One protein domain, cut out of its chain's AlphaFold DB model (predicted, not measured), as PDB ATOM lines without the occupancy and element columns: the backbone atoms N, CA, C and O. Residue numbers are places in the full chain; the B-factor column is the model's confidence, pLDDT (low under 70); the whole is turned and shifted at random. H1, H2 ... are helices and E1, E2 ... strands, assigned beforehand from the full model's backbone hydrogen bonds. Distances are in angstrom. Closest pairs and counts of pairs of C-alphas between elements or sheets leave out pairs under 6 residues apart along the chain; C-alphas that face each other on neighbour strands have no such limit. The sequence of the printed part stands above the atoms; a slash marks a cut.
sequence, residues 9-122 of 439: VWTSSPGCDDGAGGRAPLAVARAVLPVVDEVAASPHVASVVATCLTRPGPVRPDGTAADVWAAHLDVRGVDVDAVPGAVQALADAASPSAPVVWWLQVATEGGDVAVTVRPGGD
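What this domain is: This is residues 9 to 122 of the 439 residues of the protein "Uncharacterized protein DUF4232" of Cellulomonas sp. SLBN-39 (UniProt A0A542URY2). Two helices, H1 and H2, cover one face of a twisted four-stranded sheet, forming two layers, and residues 56 to 67 reach beyond one end. The printed part has 114 residues, ordered H1 E1 E2 H2 E3 E4; the mixed sheet runs E1 E2 E3 E4. The class is mixed; it is compact, radius of gyration of the C-alphas 14.7 A, spanning 50 by 29 by 22 A.

How they stand to each other: H1, residues 26 to 40, is over E1, residues 47 to 55, and E2, residues 68 to 78, at a height over the sheet of 9.4 A. E1 and E2 form an antiparallel hairpin; N 51 and O 72 are 2.8 A apart. H2, residues 80 to 93, is on the same face, over E3, residues 101 to 108. E2, H2 and E3 form a strand-helix-strand unit, parallel strands joined through a helix, its crossover right-handed; N 73 and O 103 are 2.8 A apart. H1 touches H2 with residues 34 to 39 alone, closest C-alphas Val 35 and Ala 93, 5.2 A. E3 and E4, residues 113 to 117, form a hairpin; N 106 and O 115 are 2.9 A apart. O i to N i+4 pairs are within hydrogen-bond range for 9 of 11 in H1, 8 of 10 in H2.

Where its parts are: H1 begins at C-alpha 26 (22.828, 22.631, -27.010); E2 is 29.7 A long; E4 ends at C-alpha 117 (20.312, 46.451, -29.728).

The domain as a whole: The printed part has no cut. The E1 to E2 link is long. Residues 9 to 22, 56, 58 to 59 and 63 to 65 have pLDDT under 70.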
ATOM      1  N   VAL A   9       1.799  32.999 -38.124       28.02
ATOM      2  CA  VAL A   9       2.664  32.038 -38.807       28.02
ATOM      3  C   VAL A   9       4.029  32.122 -38.137       28.02
ATOM      4  O   VAL A   9       4.844  32.984 -38.441       28.02
ATOM      5  N   TRP A  10       4.261  31.220 -37.189       32.22
ATOM      6  CA  TRP A  10       5.596  30.918 -36.704       32.22
ATOM      7  C   TRP A  10       6.332  30.155 -37.807       32.22
ATOM      8  O   TRP A  10       6.248  28.932 -37.882       32.22
ATOM      9  N   THR A  11       7.089  30.848 -38.654       38.44
ATOM     10  CA  THR A  11       8.250  30.222 -39.300       38.44
ATOM     11  C   THR A  11       9.410  30.214 -38.308       38.44
ATOM     12  O   THR A  11      10.486  30.727 -38.590       38.44
ATOM     13  N   SER A  12       9.209  29.641 -37.118       36.50
ATOM     14  CA  SER A  12      10.345  29.078 -36.404       36.50
ATOM     15  C   SER A  12      10.787  27.893 -37.247       36.50
ATOM     16  O   SER A  12      10.076  26.889 -37.294       36.50
ATOM     17  N   SER A  13      11.938  27.969 -37.907       40.75
ATOM     18  CA  SER A  13      12.708  26.735 -38.028       40.75
ATOM     19  C   SER A  13      13.024  26.356 -36.575       40.75
ATOM     20  O   SER A  13      13.625  27.169 -35.870       40.75
ATOM     21  N   PRO A  14      12.495  25.247 -36.028       44.03
ATOM     22  CA  PRO A  14      12.671  24.915 -34.621       44.03
ATOM     23  C   PRO A  14      14.109  24.429 -34.431       44.03
ATOM     24  O   PRO A  14      14.406  23.237 -34.467       44.03
ATOM     25  N   GLY A  15      15.019  25.381 -34.291       50.22
ATOM     26  CA  GLY A  15      16.443  25.144 -34.180       50.22
ATOM     27  C   GLY A  15      17.199  26.342 -34.715       50.22
ATOM     28  O   GLY A  15      16.962  26.774 -35.836       50.22
ATOM     29  N   CYS A  16      18.118  26.858 -33.906       57.19
ATOM     30  CA  CYS A  16      19.248  27.619 -34.406       57.19
ATOM     31  C   CYS A  16      20.018  26.729 -35.394       57.19
ATOM     32  O   CYS A  16      20.849  25.914 -34.985       57.19
ATOM     33  N   ASP A  17      19.627  26.805 -36.659       59.69
ATOM     34  CA  ASP A  17      20.303  26.194 -37.795       59.69
ATOM     35  C   ASP A  17      21.462  27.116 -38.178       59.69
ATOM     36  O   ASP A  17      21.302  28.339 -38.141       59.69
ATOM     37  N   ASP A  18      22.623  26.538 -38.472       56.50
ATOM     38  CA  ASP A  18      23.822  27.278 -38.876       56.50
ATOM     39  C   ASP A  18      23.786  27.761 -40.335       56.50
ATOM     40  O   ASP A  18      24.764  28.327 -40.817       56.50
ATOM     41  N   GLY A  19      22.667  27.546 -41.036       54.91
ATOM     42  CA  GLY A  19      22.492  27.869 -42.455       54.91
ATOM     43  C   GLY A  19      22.920  26.724 -43.377       54.91
ATOM     44  O   GLY A  19      22.362  26.573 -44.462       54.91
ATOM     45  N   ALA A  20      23.803  25.838 -42.901       54.56
ATOM     46  CA  ALA A  20      24.287  24.659 -43.615       54.56
ATOM     47  C   ALA A  20      23.533  23.364 -43.234       54.56
ATOM     48  O   ALA A  20      23.920  22.267 -43.655       54.56
ATOM     49  N   GLY A  21      22.456  23.460 -42.445       57.66
ATOM     50  CA  GLY A  21      21.684  22.321 -41.942       57.66
ATOM     51  C   GLY A  21      22.282  21.676 -40.686       57.66
ATOM     52  O   GLY A  21      21.811  20.618 -40.243       57.66
ATOM     53  N   GLY A  22      23.329  22.271 -40.111       62.03
ATOM     54  CA  GLY A  22      23.906  21.884 -38.835       62.03
ATOM     55  C   GLY A  22      23.134  22.501 -37.671       62.03
ATOM     56  O   GLY A  22      22.635  23.622 -37.715       62.03
ATOM     57  N   ARG A  23      22.990  21.739 -36.582       70.38
ATOM     58  CA  ARG A  23      22.332  22.239 -35.368       70.38
ATOM     59  C   ARG A  23      23.351  22.927 -34.478       70.38
ATOM     60  O   ARG A  23      24.353  22.308 -34.115       70.38
ATOM     61  N   ALA A  24      23.031  24.138 -34.028       76.44
ATOM     62  CA  ALA A  24      23.825  24.810 -33.011       76.44
ATOM     63  C   ALA A  24      23.994  23.933 -31.748       76.44
ATOM     64  O   ALA A  24      23.083  23.175 -31.380       76.44
ATOM     65  N   PRO A  25      25.135  24.037 -31.037       82.88
ATOM     66  CA  PRO A  25      25.363  23.344 -29.783       82.88
ATOM     67  C   PRO A  25      24.217  23.570 -28.803       82.88
ATOM     68  O   PRO A  25      23.660  24.663 -28.704       82.88
ATOM     69  N   LEU A  26      23.915  22.556 -27.990       83.44
ATOM     70  CA  LEU A  26      22.828  22.631 -27.010       83.44
ATOM     71  C   LEU A  26      22.958  23.841 -26.066       83.44
ATOM     72  O   LEU A  26      21.948  24.387 -25.636       83.44
ATOM     73  N   ALA A  27      24.185  24.266 -25.753       83.94
ATOM     74  CA  ALA A  27      24.444  25.457 -24.948       83.94
ATOM     75  C   ALA A  27      23.987  26.757 -25.641       83.94
ATOM     76  O   ALA A  27      23.386  27.603 -24.986       83.94
ATOM     77  N   VAL A  28      24.210  26.877 -26.954       85.38
ATOM     78  CA  VAL A  28      23.776  28.012 -27.786       85.38
ATOM     79  C   VAL A  28      22.255  28.030 -27.895       85.38
ATOM     80  O   VAL A  28      21.624  29.029 -27.567       85.38
ATOM     81  N   ALA A  29      21.640  26.895 -28.237       85.00
ATOM     82  CA  ALA A  29      20.184  26.792 -28.326       85.00
ATOM     83  C   ALA A  29      19.486  27.107 -26.987       85.00
ATOM     84  O   ALA A  29      18.466  27.787 -26.968       85.00
ATOM     85  N   ARG A  30      20.052  26.660 -25.854       87.88
ATOM     86  CA  ARG A  30      19.539  26.981 -24.509       87.88
ATOM     87  C   ARG A  30      19.674  28.456 -24.139       87.88
ATOM     88  O   ARG A  30      18.917  28.904 -23.288       87.88
ATOM     89  N   ALA A  31      20.627  29.171 -24.732       88.44
ATOM     90  CA  ALA A  31      20.770  30.607 -24.539       88.44
ATOM     91  C   ALA A  31      19.802  31.400 -25.432       88.44
ATOM     92  O   ALA A  31      19.212  32.364 -24.965       88.44
ATOM     93  N   VAL A  32      19.613  30.982 -26.690       89.50
ATOM     94  CA  VAL A  32      18.844  31.741 -27.693       89.50
ATOM     95  C   VAL A  32      17.335  31.516 -27.603       89.50
ATOM     96  O   VAL A  32      16.575  32.477 -27.656       89.50
ATOM     97  N   LEU A  33      16.877  30.269 -27.456       89.75
ATOM     98  CA  LEU A  33      15.443  29.956 -27.530       89.75
ATOM     99  C   LEU A  33      14.587  30.673 -26.472       89.75
ATOM    100  O   LEU A  33      13.543  31.193 -26.855       89.75
ATOM    101  N   PRO A  34      15.004  30.790 -25.193       91.56
ATOM    102  CA  PRO A  34      14.222  31.540 -24.209       91.56
ATOM    103  C   PRO A  34      14.022  33.011 -24.596       91.56
ATOM    104  O   PRO A  34      12.933  33.536 -24.399       91.56
ATOM    105  N   VAL A  35      15.037  33.641 -25.201       92.50
ATOM    106  CA  VAL A  35      14.966  35.032 -25.684       92.50
ATOM    107  C   VAL A  35      13.946  35.153 -26.814       92.50
ATOM    108  O   VAL A  35      13.116  36.058 -26.809       92.50
ATOM    109  N   VAL A  36      13.971  34.217 -27.766       91.06
ATOM    110  CA  VAL A  36      13.006  34.181 -28.875       91.06
ATOM    111  C   VAL A  36      11.581  34.000 -28.355       91.06
ATOM    112  O   VAL A  36      10.694  34.747 -28.764       91.06
ATOM    113  N   ASP A  37      11.364  33.045 -27.449       89.81
ATOM    114  CA  ASP A  37      10.045  32.756 -26.878       89.81
ATOM    115  C   ASP A  37       9.493  33.955 -26.094       89.81
ATOM    116  O   ASP A  37       8.319  34.303 -26.236       89.81
ATOM    117  N   GLU A  38      10.340  34.611 -25.297       90.19
ATOM    118  CA  GLU A  38       9.980  35.799 -24.521       90.19
ATOM    119  C   GLU A  38       9.584  36.972 -25.427       90.19
ATOM    120  O   GLU A  38       8.502  37.543 -25.274       90.19
ATOM    121  N   VAL A  39      10.408  37.292 -26.426       89.75
ATOM    122  CA  VAL A  39      10.157  38.420 -27.333       89.75
ATOM    123  C   VAL A  39       8.943  38.153 -28.228       89.75
ATOM    124  O   VAL A  39       8.107  39.037 -28.422       89.75
ATOM    125  N   ALA A  40       8.778  36.926 -28.726       89.31
ATOM    126  CA  ALA A  40       7.635  36.547 -29.557       89.31
ATOM    127  C   ALA A  40       6.306  36.470 -28.776       89.31
ATOM    128  O   ALA A  40       5.225  36.547 -29.375       89.31
ATOM    129  N   ALA A  41       6.355  36.339 -27.445       89.94
ATOM    130  CA  ALA A  41       5.173  36.430 -26.591       89.94
ATOM    131  C   ALA A  41       4.622  37.864 -26.491       89.94
ATOM    132  O   ALA A  41       3.454  38.041 -26.130       89.94
ATOM    133  N   SER A  42       5.412  38.882 -26.858       89.00
ATOM    134  CA  SER A  42       4.952  40.269 -26.906       89.00
ATOM    135  C   SER A  42       3.736  40.419 -27.839       89.00
ATOM    136  O   SER A  42       3.720  39.886 -28.955       89.00
ATOM    137  N   PRO A  43       2.684  41.154 -27.429       89.25
ATOM    138  CA  PRO A  43       1.551  41.442 -28.305       89.25
ATOM    139  C   PRO A  43       1.912  42.409 -29.440       89.25
ATOM    140  O   PRO A  43       1.146  42.512 -30.394       89.25
ATOM    141  N   HIS A  44       3.057  43.089 -29.342       88.62
ATOM    142  CA  HIS A  44       3.513  44.098 -30.296       88.62
ATOM    143  C   HIS A  44       4.500  43.562 -31.332       88.62
ATOM    144  O   HIS A  44       4.963  44.335 -32.154       88.62
ATOM    145  N   VAL A  45       4.851  42.276 -31.290       90.44
ATOM    146  CA  VAL A  45       5.811  41.664 -32.217       90.44
ATOM    147  C   VAL A  45       5.059  40.759 -33.186       90.44
ATOM    148  O   VAL A  45       4.359  39.836 -32.761       90.44
ATOM    149  N   ALA A  46       5.206  41.005 -34.490       89.06
ATOM    150  CA  ALA A  46       4.595  40.159 -35.514       89.06
ATOM    151  C   ALA A  46       5.410  38.881 -35.751       89.06
ATOM    152  O   ALA A  46       4.841  37.793 -35.857       89.06
ATOM    153  N   SER A  47       6.739  39.007 -35.814       88.81
ATOM    154  CA  SER A  47       7.644  37.877 -36.030       88.81
ATOM    155  C   SER A  47       9.012  38.106 -35.400       88.81
ATOM    156  O   SER A  47       9.524  39.222 -35.420       88.81
ATOM    157  N   VAL A  48       9.629  37.024 -34.934       89.81
ATOM    158  CA  VAL A  48      11.040  36.979 -34.540       89.81
ATOM    159  C   VAL A  48      11.731  35.951 -35.423       89.81
ATOM    160  O   VAL A  48      11.283  34.805 -35.504       89.81
ATOM    161  N   VAL A  49      12.812  36.352 -36.084       86.25
ATOM    162  CA  VAL A  49      13.683  35.454 -36.845       86.25
ATOM    163  C   VAL A  49      14.991  35.320 -36.083       86.25
ATOM    164  O   VAL A  49      15.633  36.320 -35.785       86.25
ATOM    165  N   ALA A  50      15.377  34.089 -35.758       85.69
ATOM    166  CA  ALA A  50      16.653  33.797 -35.123       85.69
ATOM    167  C   ALA A  50      17.527  32.979 -36.073       85.69
ATOM    168  O   ALA A  50      17.131  31.900 -36.517       85.69
ATOM    169  N   THR A  51      18.725  33.479 -36.343       82.75
ATOM    170  CA  THR A  51      19.750  32.805 -37.140       82.75
ATOM    171  C   THR A  51      20.987  32.644 -36.274       82.75
ATOM    172  O   THR A  51      21.514  33.626 -35.756       82.75
ATOM    173  N   CYS A  52      21.455  31.415 -36.091       83.25
ATOM    174  CA  CYS A  52      22.726  31.170 -35.424       83.25
ATOM    175  C   CYS A  52      23.795  30.948 -36.489       83.25
ATOM    176  O   CYS A  52      23.543  30.260 -37.462       83.25
ATOM    177  N   LEU A  53      24.978  31.518 -36.318       80.19
ATOM    178  CA  LEU A  53      26.084  31.394 -37.265       80.19
ATOM    179  C   LEU A  53      27.351  31.053 -36.488       80.19
ATOM    180  O   LEU A  53      27.552  31.554 -35.381       80.19
ATOM    181  N   THR A  54      28.225  30.230 -37.052       78.19
ATOM    182  CA  THR A  54      29.600  30.121 -36.562       78.19
ATOM    183  C   THR A  54      30.454  31.192 -37.220       78.19
ATOM    184  O   THR A  54      30.358  31.454 -38.416       78.19
ATOM    185  N   ARG A  55      31.318  31.822 -36.430       70.69
ATOM    186  CA  ARG A  55      32.422  32.640 -36.923       70.69
ATOM    187  C   ARG A  55      33.730  32.074 -36.370       70.69
ATOM    188  O   ARG A  55      33.741  31.666 -35.213       70.69
ATOM    189  N   PRO A  56      34.839  32.069 -37.122       68.94
ATOM    190  CA  PRO A  56      36.157  31.811 -36.573       68.94
ATOM    191  C   PRO A  56      36.393  32.772 -35.408       68.94
ATOM    192  O   PRO A  56      36.256  33.988 -35.547       68.94
ATOM    193  N   GLY A  57      36.701  32.229 -34.236       70.56
ATOM    194  CA  GLY A  57      37.077  33.051 -33.097       70.56
ATOM    195  C   GLY A  57      38.474  33.647 -33.246       70.56
ATOM    196  O   GLY A  57      39.209  33.318 -34.182       70.56
ATOM    197  N   PRO A  58      38.884  34.494 -32.287       69.81
ATOM    198  CA  PRO A  58      40.245  35.002 -32.245       69.81
ATOM    199  C   PRO A  58      41.248  33.845 -32.245       69.81
ATOM    200  O   PRO A  58      41.121  32.880 -31.481       69.81
ATOM    201  N   VAL A  59      42.252  33.957 -33.115       66.38
ATOM    202  CA  VAL A  59      43.349  32.995 -33.208       66.38
ATOM    203  C   VAL A  59      44.134  33.051 -31.902       66.38
ATOM    204  O   VAL A  59      44.670  34.091 -31.515       66.38
ATOM    205  N   ARG A  60      44.178  31.931 -31.185       70.19
ATOM    206  CA  ARG A  60      44.961  31.791 -29.959       70.19
ATOM    207  C   ARG A  60      46.462  31.846 -30.279       70.19
ATOM    208  O   ARG A  60      46.855  31.568 -31.410       70.19
ATOM    209  N   PRO A  61      47.331  32.126 -29.289       75.19
ATOM    210  CA  PRO A  61      48.785  32.160 -29.492       75.19
ATOM    211  C   PRO A  61      49.396  30.868 -30.061       75.19
ATOM    212  O   PRO A  61      50.513  30.893 -30.567       75.19
ATOM    213  N   ASP A  62      48.684  29.741 -29.973       76.62
ATOM    214  CA  ASP A  62      49.071  28.445 -30.540       76.62
ATOM    215  C   ASP A  62      48.622  28.241 -32.003       76.62
ATOM    216  O   ASP A  62      48.849  27.176 -32.573       76.62
ATOM    217  N   GLY A  63      47.995  29.251 -32.616       65.44
ATOM    218  CA  GLY A  63      47.495  29.214 -33.989       65.44
ATOM    219  C   GLY A  63      46.107  28.587 -34.149       65.44
ATOM    220  O   GLY A  63      45.621  28.499 -35.274       65.44
ATOM    221  N   THR A  64      45.447  28.163 -33.065       61.94
ATOM    222  CA  THR A  64      44.088  27.601 -33.127       61.94
ATOM    223  C   THR A  64      43.023  28.684 -32.950       61.94
ATOM    224  O   THR A  64      43.093  29.491 -32.028       61.94
ATOM    225  N   ALA A  65      41.998  28.698 -33.801       65.94
ATOM    226  CA  ALA A  65      40.773  29.461 -33.569       65.94
ATOM    227  C   ALA A  65      39.688  28.496 -33.078       65.94
ATOM    228  O   ALA A  65      39.516  27.415 -33.640       65.94
ATOM    229  N   ALA A  66      38.986  28.854 -32.005       74.12
ATOM    230  CA  ALA A  66      37.747  28.167 -31.650       74.12
ATOM    231  C   ALA A  66      36.592  28.943 -32.270       74.12
ATOM    232  O   ALA A  66      36.527  30.153 -32.067       74.12
ATOM    233  N   ASP A  67      35.703  28.268 -32.994       77.88
ATOM    234  CA  ASP A  67      34.524  28.923 -33.552       77.88
ATOM    235  C   ASP A  67      33.700  29.572 -32.435       77.88
ATOM    236  O   ASP A  67      33.375  28.954 -31.415       77.88
ATOM    237  N   VAL A  68      33.389  30.846 -32.628       81.50
ATOM    238  CA  VAL A  68      32.484  31.626 -31.801       81.50
ATOM    239  C   VAL A  68      31.118  31.568 -32.457       81.50
ATOM    240  O   VAL A  68      30.966  31.836 -33.646       81.50
ATOM    241  N   TRP A  69      30.109  31.218 -31.674       83.69
ATOM    242  CA  TRP A  69      28.736  31.265 -32.146       83.69
ATOM    243  C   TRP A  69      28.216  32.690 -32.056       83.69
ATOM    244  O   TRP A  69      28.357  33.337 -31.020       83.69
ATOM    245  N   ALA A  70      27.598  33.166 -33.125       84.56
ATOM    246  CA  ALA A  70      26.818  34.385 -33.147       84.56
ATOM    247  C   ALA A  70      25.332  34.040 -33.282       84.56
ATOM    248  O   ALA A  70      24.972  33.083 -33.964       84.56
ATOM    249  N   ALA A  71      24.471  34.810 -32.629       86.44
ATOM    250  CA  ALA A  71      23.026  34.712 -32.738       86.44
ATOM    251  C   ALA A  71      22.484  36.049 -33.245       86.44
ATOM    252  O   ALA A  71      22.584  37.066 -32.560       86.44
ATOM    253  N   HIS A  72      21.927  36.032 -34.452       86.31
ATOM    254  CA  HIS A  72      21.240  37.156 -35.063       86.31
ATOM    255  C   HIS A  72      19.740  37.025 -34.801       86.31
ATOM    256  O   HIS A  72      19.113  36.076 -35.270       86.31
ATOM    257  N   LEU A  73      19.176  37.941 -34.018       89.94
ATOM    258  CA  LEU A  73      17.747  38.010 -33.728       89.94
ATOM    259  C   LEU A  73      17.176  39.259 -34.394       89.94
ATOM    260  O   LEU A  73      17.527  40.376 -34.021       89.94
ATOM    261  N   ASP A  74      16.280  39.049 -35.351       87.06
ATOM    262  CA  ASP A  74      15.579  40.096 -36.087       87.06
ATOM    263  C   ASP A  74      14.094  40.086 -35.696       87.06
ATOM    264  O   ASP A  74      13.336  39.166 -36.023       87.06
ATOM    265  N   VAL A  75      13.698  41.094 -34.924       91.56
ATOM    266  CA  VAL A  75      12.337  41.303 -34.429       91.56
ATOM    267  C   VAL A  75      11.633  42.265 -35.374       91.56
ATOM    268  O   VAL A  75      12.027  43.422 -35.483       91.56
ATOM    269  N   ARG A  76      10.572  41.809 -36.044       91.69
ATOM    270  CA  ARG A  76       9.879  42.573 -37.093       91.69
ATOM    271  C   ARG A  76       8.397  42.764 -36.815       91.69
ATOM    272  O   ARG A  76       7.773  42.018 -36.051       91.69
ATOM    273  N   GLY A  77       7.828  43.735 -37.526       87.44
ATOM    274  CA  GLY A  77       6.407  44.056 -37.459       87.44
ATOM    275  C   GLY A  77       6.017  44.654 -36.118       87.44
ATOM    276  O   GLY A  77       4.936  44.370 -35.609       87.44
ATOM    277  N   VAL A  78       6.932  45.425 -35.529       93.44
ATOM    278  CA  VAL A  78       6.668  46.174 -34.306       93.44
ATOM    279  C   VAL A  78       5.955  47.474 -34.659       93.44
ATOM    280  O   VAL A  78       6.336  48.157 -35.606       93.44
ATOM    281  N   ASP A  79       4.899  47.814 -33.925       94.38
ATOM    282  CA  ASP A  79       4.302  49.146 -34.035       94.38
ATOM    283  C   ASP A  79       5.346  50.203 -33.647       94.38
ATOM    284  O   ASP A  79       6.098  50.001 -32.692       94.38
ATOM    285  N   VAL A  80       5.405  51.325 -34.366       94.00
ATOM    286  CA  VAL A  80       6.418  52.366 -34.133       94.00
ATOM    287  C   VAL A  80       6.450  52.839 -32.673       94.00
ATOM    288  O   VAL A  80       7.528  53.054 -32.122       94.00
ATOM    289  N   ASP A  81       5.301  52.906 -31.998       94.81
ATOM    290  CA  ASP A  81       5.205  53.342 -30.603       94.81
ATOM    291  C   ASP A  81       5.664  52.260 -29.612       94.81
ATOM    292  O   ASP A  81       5.997  52.559 -28.464       94.81
ATOM    293  N   ALA A  82       5.706  51.002 -30.055       95.38
ATOM    294  CA  ALA A  82       6.139  49.856 -29.268       95.38
ATOM    295  C   ALA A  82       7.628  49.513 -29.450       95.38
ATOM    296  O   ALA A  82       8.143  48.680 -28.700       95.38
ATOM    297  N   VAL A  83       8.331  50.152 -30.395       95.62
ATOM    298  CA  VAL A  83       9.761  49.907 -30.660       95.62
ATOM    299  C   VAL A  83      10.620  50.017 -29.391       95.62
ATOM    300  O   VAL A  83      11.371  49.076 -29.141       95.62
ATOM    301  N   PRO A  84      10.502  51.054 -28.532       95.56
ATOM    302  CA  PRO A  84      11.336  51.148 -27.332       95.56
ATOM    303  C   PRO A  84      11.108  49.993 -26.352       95.56
ATOM    304  O   PRO A  84      12.059  49.396 -25.859       95.56
ATOM    305  N   GLY A  85       9.847  49.603 -26.142       93.38
ATOM    306  CA  GLY A  85       9.511  48.465 -25.287       93.38
ATOM    307  C   GLY A  85      10.024  47.134 -25.844       93.38
ATOM    308  O   GLY A  85      10.503  46.298 -25.083       93.38
ATOM    309  N   ALA A  86       9.967  46.942 -27.166       93.75
ATOM    310  CA  ALA A  86      10.521  45.759 -27.822       93.75
ATOM    311  C   ALA A  86      12.057  45.722 -27.752       93.75
ATOM    312  O   ALA A  86      12.623  44.656 -27.520       93.75
ATOM    313  N   VAL A  87      12.722  46.874 -27.897       94.00
ATOM    314  CA  VAL A  87      14.175  47.013 -27.713       94.00
ATOM    315  C   VAL A  87      14.575  46.671 -26.281       94.00
ATOM    316  O   VAL A  87      15.464  45.843 -26.105       94.00
ATOM    317  N   GLN A  88      13.891  47.226 -25.274       93.56
ATOM    318  CA  GLN A  88      14.179  46.926 -23.870       93.56
ATOM    319  C   GLN A  88      13.980  45.438 -23.562       93.56
ATOM    320  O   GLN A  88      14.861  44.807 -22.988       93.56
ATOM    321  N   ALA A  89      12.862  44.852 -24.003       91.19
ATOM    322  CA  ALA A  89      12.587  43.432 -23.792       91.19
ATOM    323  C   ALA A  89      13.663  42.537 -24.431       91.19
ATOM    324  O   ALA A  89      14.119  41.577 -23.815       91.19
ATOM    325  N   LEU A  90      14.103  42.865 -25.650       93.31
ATOM    326  CA  LEU A  90      15.164  42.127 -26.332       93.31
ATOM    327  C   LEU A  90      16.524  42.292 -25.628       93.31
ATOM    328  O   LEU A  90      17.266  41.317 -25.502       93.31
ATOM    329  N   ALA A  91      16.842  43.502 -25.158       92.12
ATOM    330  CA  ALA A  91      18.071  43.803 -24.424       92.12
ATOM    331  C   ALA A  91      18.139  43.086 -23.066       92.12
ATOM    332  O   ALA A  91      19.205  42.578 -22.714       92.12
ATOM    333  N   ASP A  92      17.022  43.028 -22.334       91.81
ATOM    334  CA  ASP A  92      16.910  42.386 -21.018       91.81
ATOM    335  C   ASP A  92      16.960  40.858 -21.118       91.81
ATOM    336  O   ASP A  92      17.599  40.192 -20.299       91.81
ATOM    337  N   ALA A  93      16.305  40.296 -22.137       90.69
ATOM    338  CA  ALA A  93      16.274  38.857 -22.358       90.69
ATOM    339  C   ALA A  93      17.644  38.320 -22.816       90.69
ATOM    340  O   ALA A  93      18.068  37.230 -22.413       90.69
ATOM    341  N   ALA A  94      18.378  39.079 -23.638       90.88
ATOM    342  CA  ALA A  94      19.704  38.689 -24.098       90.88
ATOM    343  C   ALA A  94      20.762  38.867 -22.994       90.88
ATOM    344  O   ALA A  94      21.109  39.975 -22.593       90.88
ATOM    345  N   SER A  95      21.357  37.762 -22.533       90.50
ATOM    346  CA  SER A  95      22.431  37.826 -21.536       90.50
ATOM    347  C   SER A  95      23.790  38.154 -22.177       90.50
ATOM    348  O   SER A  95      24.237  37.398 -23.049       90.50
ATOM    349  N   PRO A  96      24.530  39.171 -21.692       86.00
ATOM    350  CA  PRO A  96      25.896  39.450 -22.145       86.00
ATOM    351  C   PRO A  96      26.900  38.355 -21.743       86.00
ATOM    352  O   PRO A  96      27.997  38.302 -22.288       86.00
ATOM    353  N   SER A  97      26.545  37.476 -20.795       87.00
ATOM    354  CA  SER A  97      27.380  36.336 -20.378       87.00
ATOM    355  C   SER A  97      27.056  35.035 -21.120       87.00
ATOM    356  O   SER A  97      27.627  33.986 -20.810       87.00
ATOM    357  N   ALA A  98      26.130  35.075 -22.083       88.31
ATOM    358  CA  ALA A  98      25.803  33.917 -22.900       88.31
ATOM    359  C   ALA A  98      27.022  33.466 -23.734       88.31
ATOM    360  O   ALA A  98      27.846  34.292 -24.126       88.31
ATOM    361  N   PRO A  99      27.143  32.168 -24.065       86.50
ATOM    362  CA  PRO A  99      28.225  31.651 -24.904       86.50
ATOM    363  C   PRO A  99      27.998  31.960 -26.399       86.50
ATOM    364  O   PRO A  99      28.295  31.124 -27.252       86.50
ATOM    365  N   VAL A 100      27.414  33.120 -26.710       87.69
ATOM    366  CA  VAL A 100      27.102  33.595 -28.060       87.69
ATOM    367  C   VAL A 100      27.372  35.092 -28.174       87.69
ATOM    368  O   VAL A 100      27.165  35.844 -27.223       87.69
ATOM    369  N   VAL A 101      27.799  35.529 -29.352       87.44
ATOM    370  CA  VAL A 101      27.831  36.942 -29.737       87.44
ATOM    371  C   VAL A 101      26.453  37.320 -30.261       87.44
ATOM    372  O   VAL A 101      25.929  36.669 -31.157       87.44
ATOM    373  N   TRP A 102      25.850  38.363 -29.707       86.62
ATOM    374  CA  TRP A 102      24.510  38.779 -30.104       86.62
ATOM    375  C   TRP A 102      24.553  39.860 -31.191       86.62
ATOM    376  O   TRP A 102      25.212  40.883 -31.010       86.62
ATOM    377  N   TRP A 103      23.786  39.669 -32.268       85.44
ATOM    378  CA  TRP A 103      23.288  40.757 -33.114       85.44
ATOM    379  C   TRP A 103      21.787  40.826 -32.962       85.44
ATOM    380  O   TRP A 103      21.070  39.899 -33.315       85.44
ATOM    381  N   LEU A 104      21.318  41.914 -32.385       89.44
ATOM    382  CA  LEU A 104      19.925  42.082 -32.032       89.44
ATOM    383  C   LEU A 104      19.402  43.266 -32.831       89.44
ATOM    384  O   LEU A 104      20.018  44.330 -32.811       89.44
ATOM    385  N   GLN A 105      18.283  43.094 -33.519       92.31
ATOM    386  CA  GLN A 105      17.649  44.160 -34.275       92.31
ATOM    387  C   GLN A 105      16.147  44.157 -34.012       92.31
ATOM    388  O   GLN A 105      15.507  43.107 -34.001       92.31
ATOM    389  N   VAL A 106      15.587  45.348 -33.822       94.19
ATOM    390  CA  VAL A 106      14.142  45.574 -33.763       94.19
ATOM    391  C   VAL A 106      13.754  46.496 -34.903       94.19
ATOM    392  O   VAL A 106      14.341  47.565 -35.045       94.19
ATOM    393  N   ALA A 107      12.767  46.098 -35.698       93.38
ATOM    394  CA  ALA A 107      12.264  46.871 -36.819       93.38
ATOM    395  C   ALA A 107      10.730  46.883 -36.887       93.38
ATOM    396  O   ALA A 107      10.038  45.925 -36.518       93.38
ATOM    397  N   THR A 108      10.190  47.979 -37.404       94.81
ATOM    398  CA  THR A 108       8.767  48.104 -37.740       94.81
ATOM    399  C   THR A 108       8.400  47.254 -38.963       94.81
ATOM    400  O   THR A 108       9.269  46.723 -39.654       94.81
ATOM    401  N   GLU A 109       7.104  47.091 -39.254       86.38
ATOM    402  CA  GLU A 109       6.639  46.292 -40.407       86.38
ATOM    403  C   GLU A 109       7.150  46.835 -41.750       86.38
ATOM    404  O   GLU A 109       7.560  46.062 -42.614       86.38
ATOM    405  N   GLY A 110       7.179  48.161 -41.905       84.25
ATOM    406  CA  GLY A 110       7.711  48.825 -43.096       84.25
ATOM    407  C   GLY A 110       9.225  49.040 -43.077       84.25
ATOM    408  O   GLY A 110       9.764  49.559 -44.049       84.25
ATOM    409  N   GLY A 111       9.911  48.688 -41.981       86.81
ATOM    410  CA  GLY A 111      11.324  49.013 -41.774       86.81
ATOM    411  C   GLY A 111      11.604  50.514 -41.659       86.81
ATOM    412  O   GLY A 111      12.750  50.934 -41.805       86.81
ATOM    413  N   ASP A 112      10.578  51.331 -41.418       91.44
ATOM    414  CA  ASP A 112      10.693  52.778 -41.253       91.44
ATOM    415  C   ASP A 112      11.327  53.182 -39.912       91.44
ATOM    416  O   ASP A 112      11.845  54.287 -39.784       91.44
ATOM    417  N   VAL A 113      11.376  52.278 -38.933       94.50
ATOM    418  CA  VAL A 113      12.321  52.363 -37.813       94.50
ATOM    419  C   VAL A 113      13.035  51.029 -37.681       94.50
ATOM    420  O   VAL A 113      12.376  49.992 -37.622       94.50
ATOM    421  N   ALA A 114      14.365  51.055 -37.601       92.75
ATOM    422  CA  ALA A 114      15.177  49.891 -37.265       92.75
ATOM    423  C   ALA A 114      16.255  50.270 -36.244       92.75
ATOM    424  O   ALA A 114      16.972  51.250 -36.428       92.75
ATOM    425  N   VAL A 115      16.380  49.500 -35.167       92.06
ATOM    426  CA  VAL A 115      17.319  49.771 -34.071       92.06
ATOM    427  C   VAL A 115      18.143  48.525 -33.781       92.06
ATOM    428  O   VAL A 115      17.592  47.465 -33.480       92.06
ATOM    429  N   THR A 116      19.466  48.666 -33.845       90.38
ATOM    430  CA  THR A 116      20.413  47.653 -33.368       90.38
ATOM    431  C   THR A 116      20.512  47.715 -31.847       90.38
ATOM    432  O   THR A 116      20.724  48.780 -31.272       90.38
ATOM    433  N   VAL A 117      20.384  46.569 -31.187       89.50
ATOM    434  CA  VAL A 117      20.312  46.451 -29.728       89.50
ATOM    435  C   VAL A 117      21.569  45.760 -29.193       89.50
ATOM    436  O   VAL A 117      22.119  44.856 -29.825       89.50
ATOM    437  N   ARG A 118      22.033  46.166 -28.004       86.88
ATOM    438  CA  ARG A 118      23.047  45.418 -27.246       86.88
ATOM    439  C   ARG A 118      22.407  44.711 -26.048       86.88
ATOM    440  O   ARG A 118      21.546  45.304 -25.402       86.88
ATOM    441  N   PRO A 119      22.869  43.494 -25.705       87.69
ATOM    442  CA  PRO A 119      22.547  42.856 -24.430       87.69
ATOM    443  C   PRO A 119      22.791  43.805 -23.249       87.69
ATOM    444  O   PRO A 119      23.884  44.365 -23.133       87.69
ATOM    445  N   GLY A 120      21.789  43.983 -22.386       83.12
ATOM    446  CA  GLY A 120      21.853  44.887 -21.233       83.12
ATOM    447  C   GLY A 120      21.952  46.386 -21.559       83.12
ATOM    448  O   GLY A 120      22.303  47.162 -20.672       83.12
ATOM    449  N   GLY A 121      21.703  46.790 -22.811       84.00
ATOM    450  CA  GLY A 121      21.523  48.197 -23.182       84.00
ATOM    451  C   GLY A 121      20.174  48.759 -22.721       84.00
ATOM    452  O   GLY A 121      19.317  48.018 -22.240       84.00
ATOM    453  N   ASP A 122      19.986  50.067 -22.884       80.94
ATOM    454  CA  ASP A 122      18.712  50.750 -22.638       80.94
ATOM    455  C   ASP A 122      17.963  51.070 -23.944       80.94
ATOM    456  O   ASP A 122      18.493  50.956 -25.055       80.94
TER     457      ASP A 122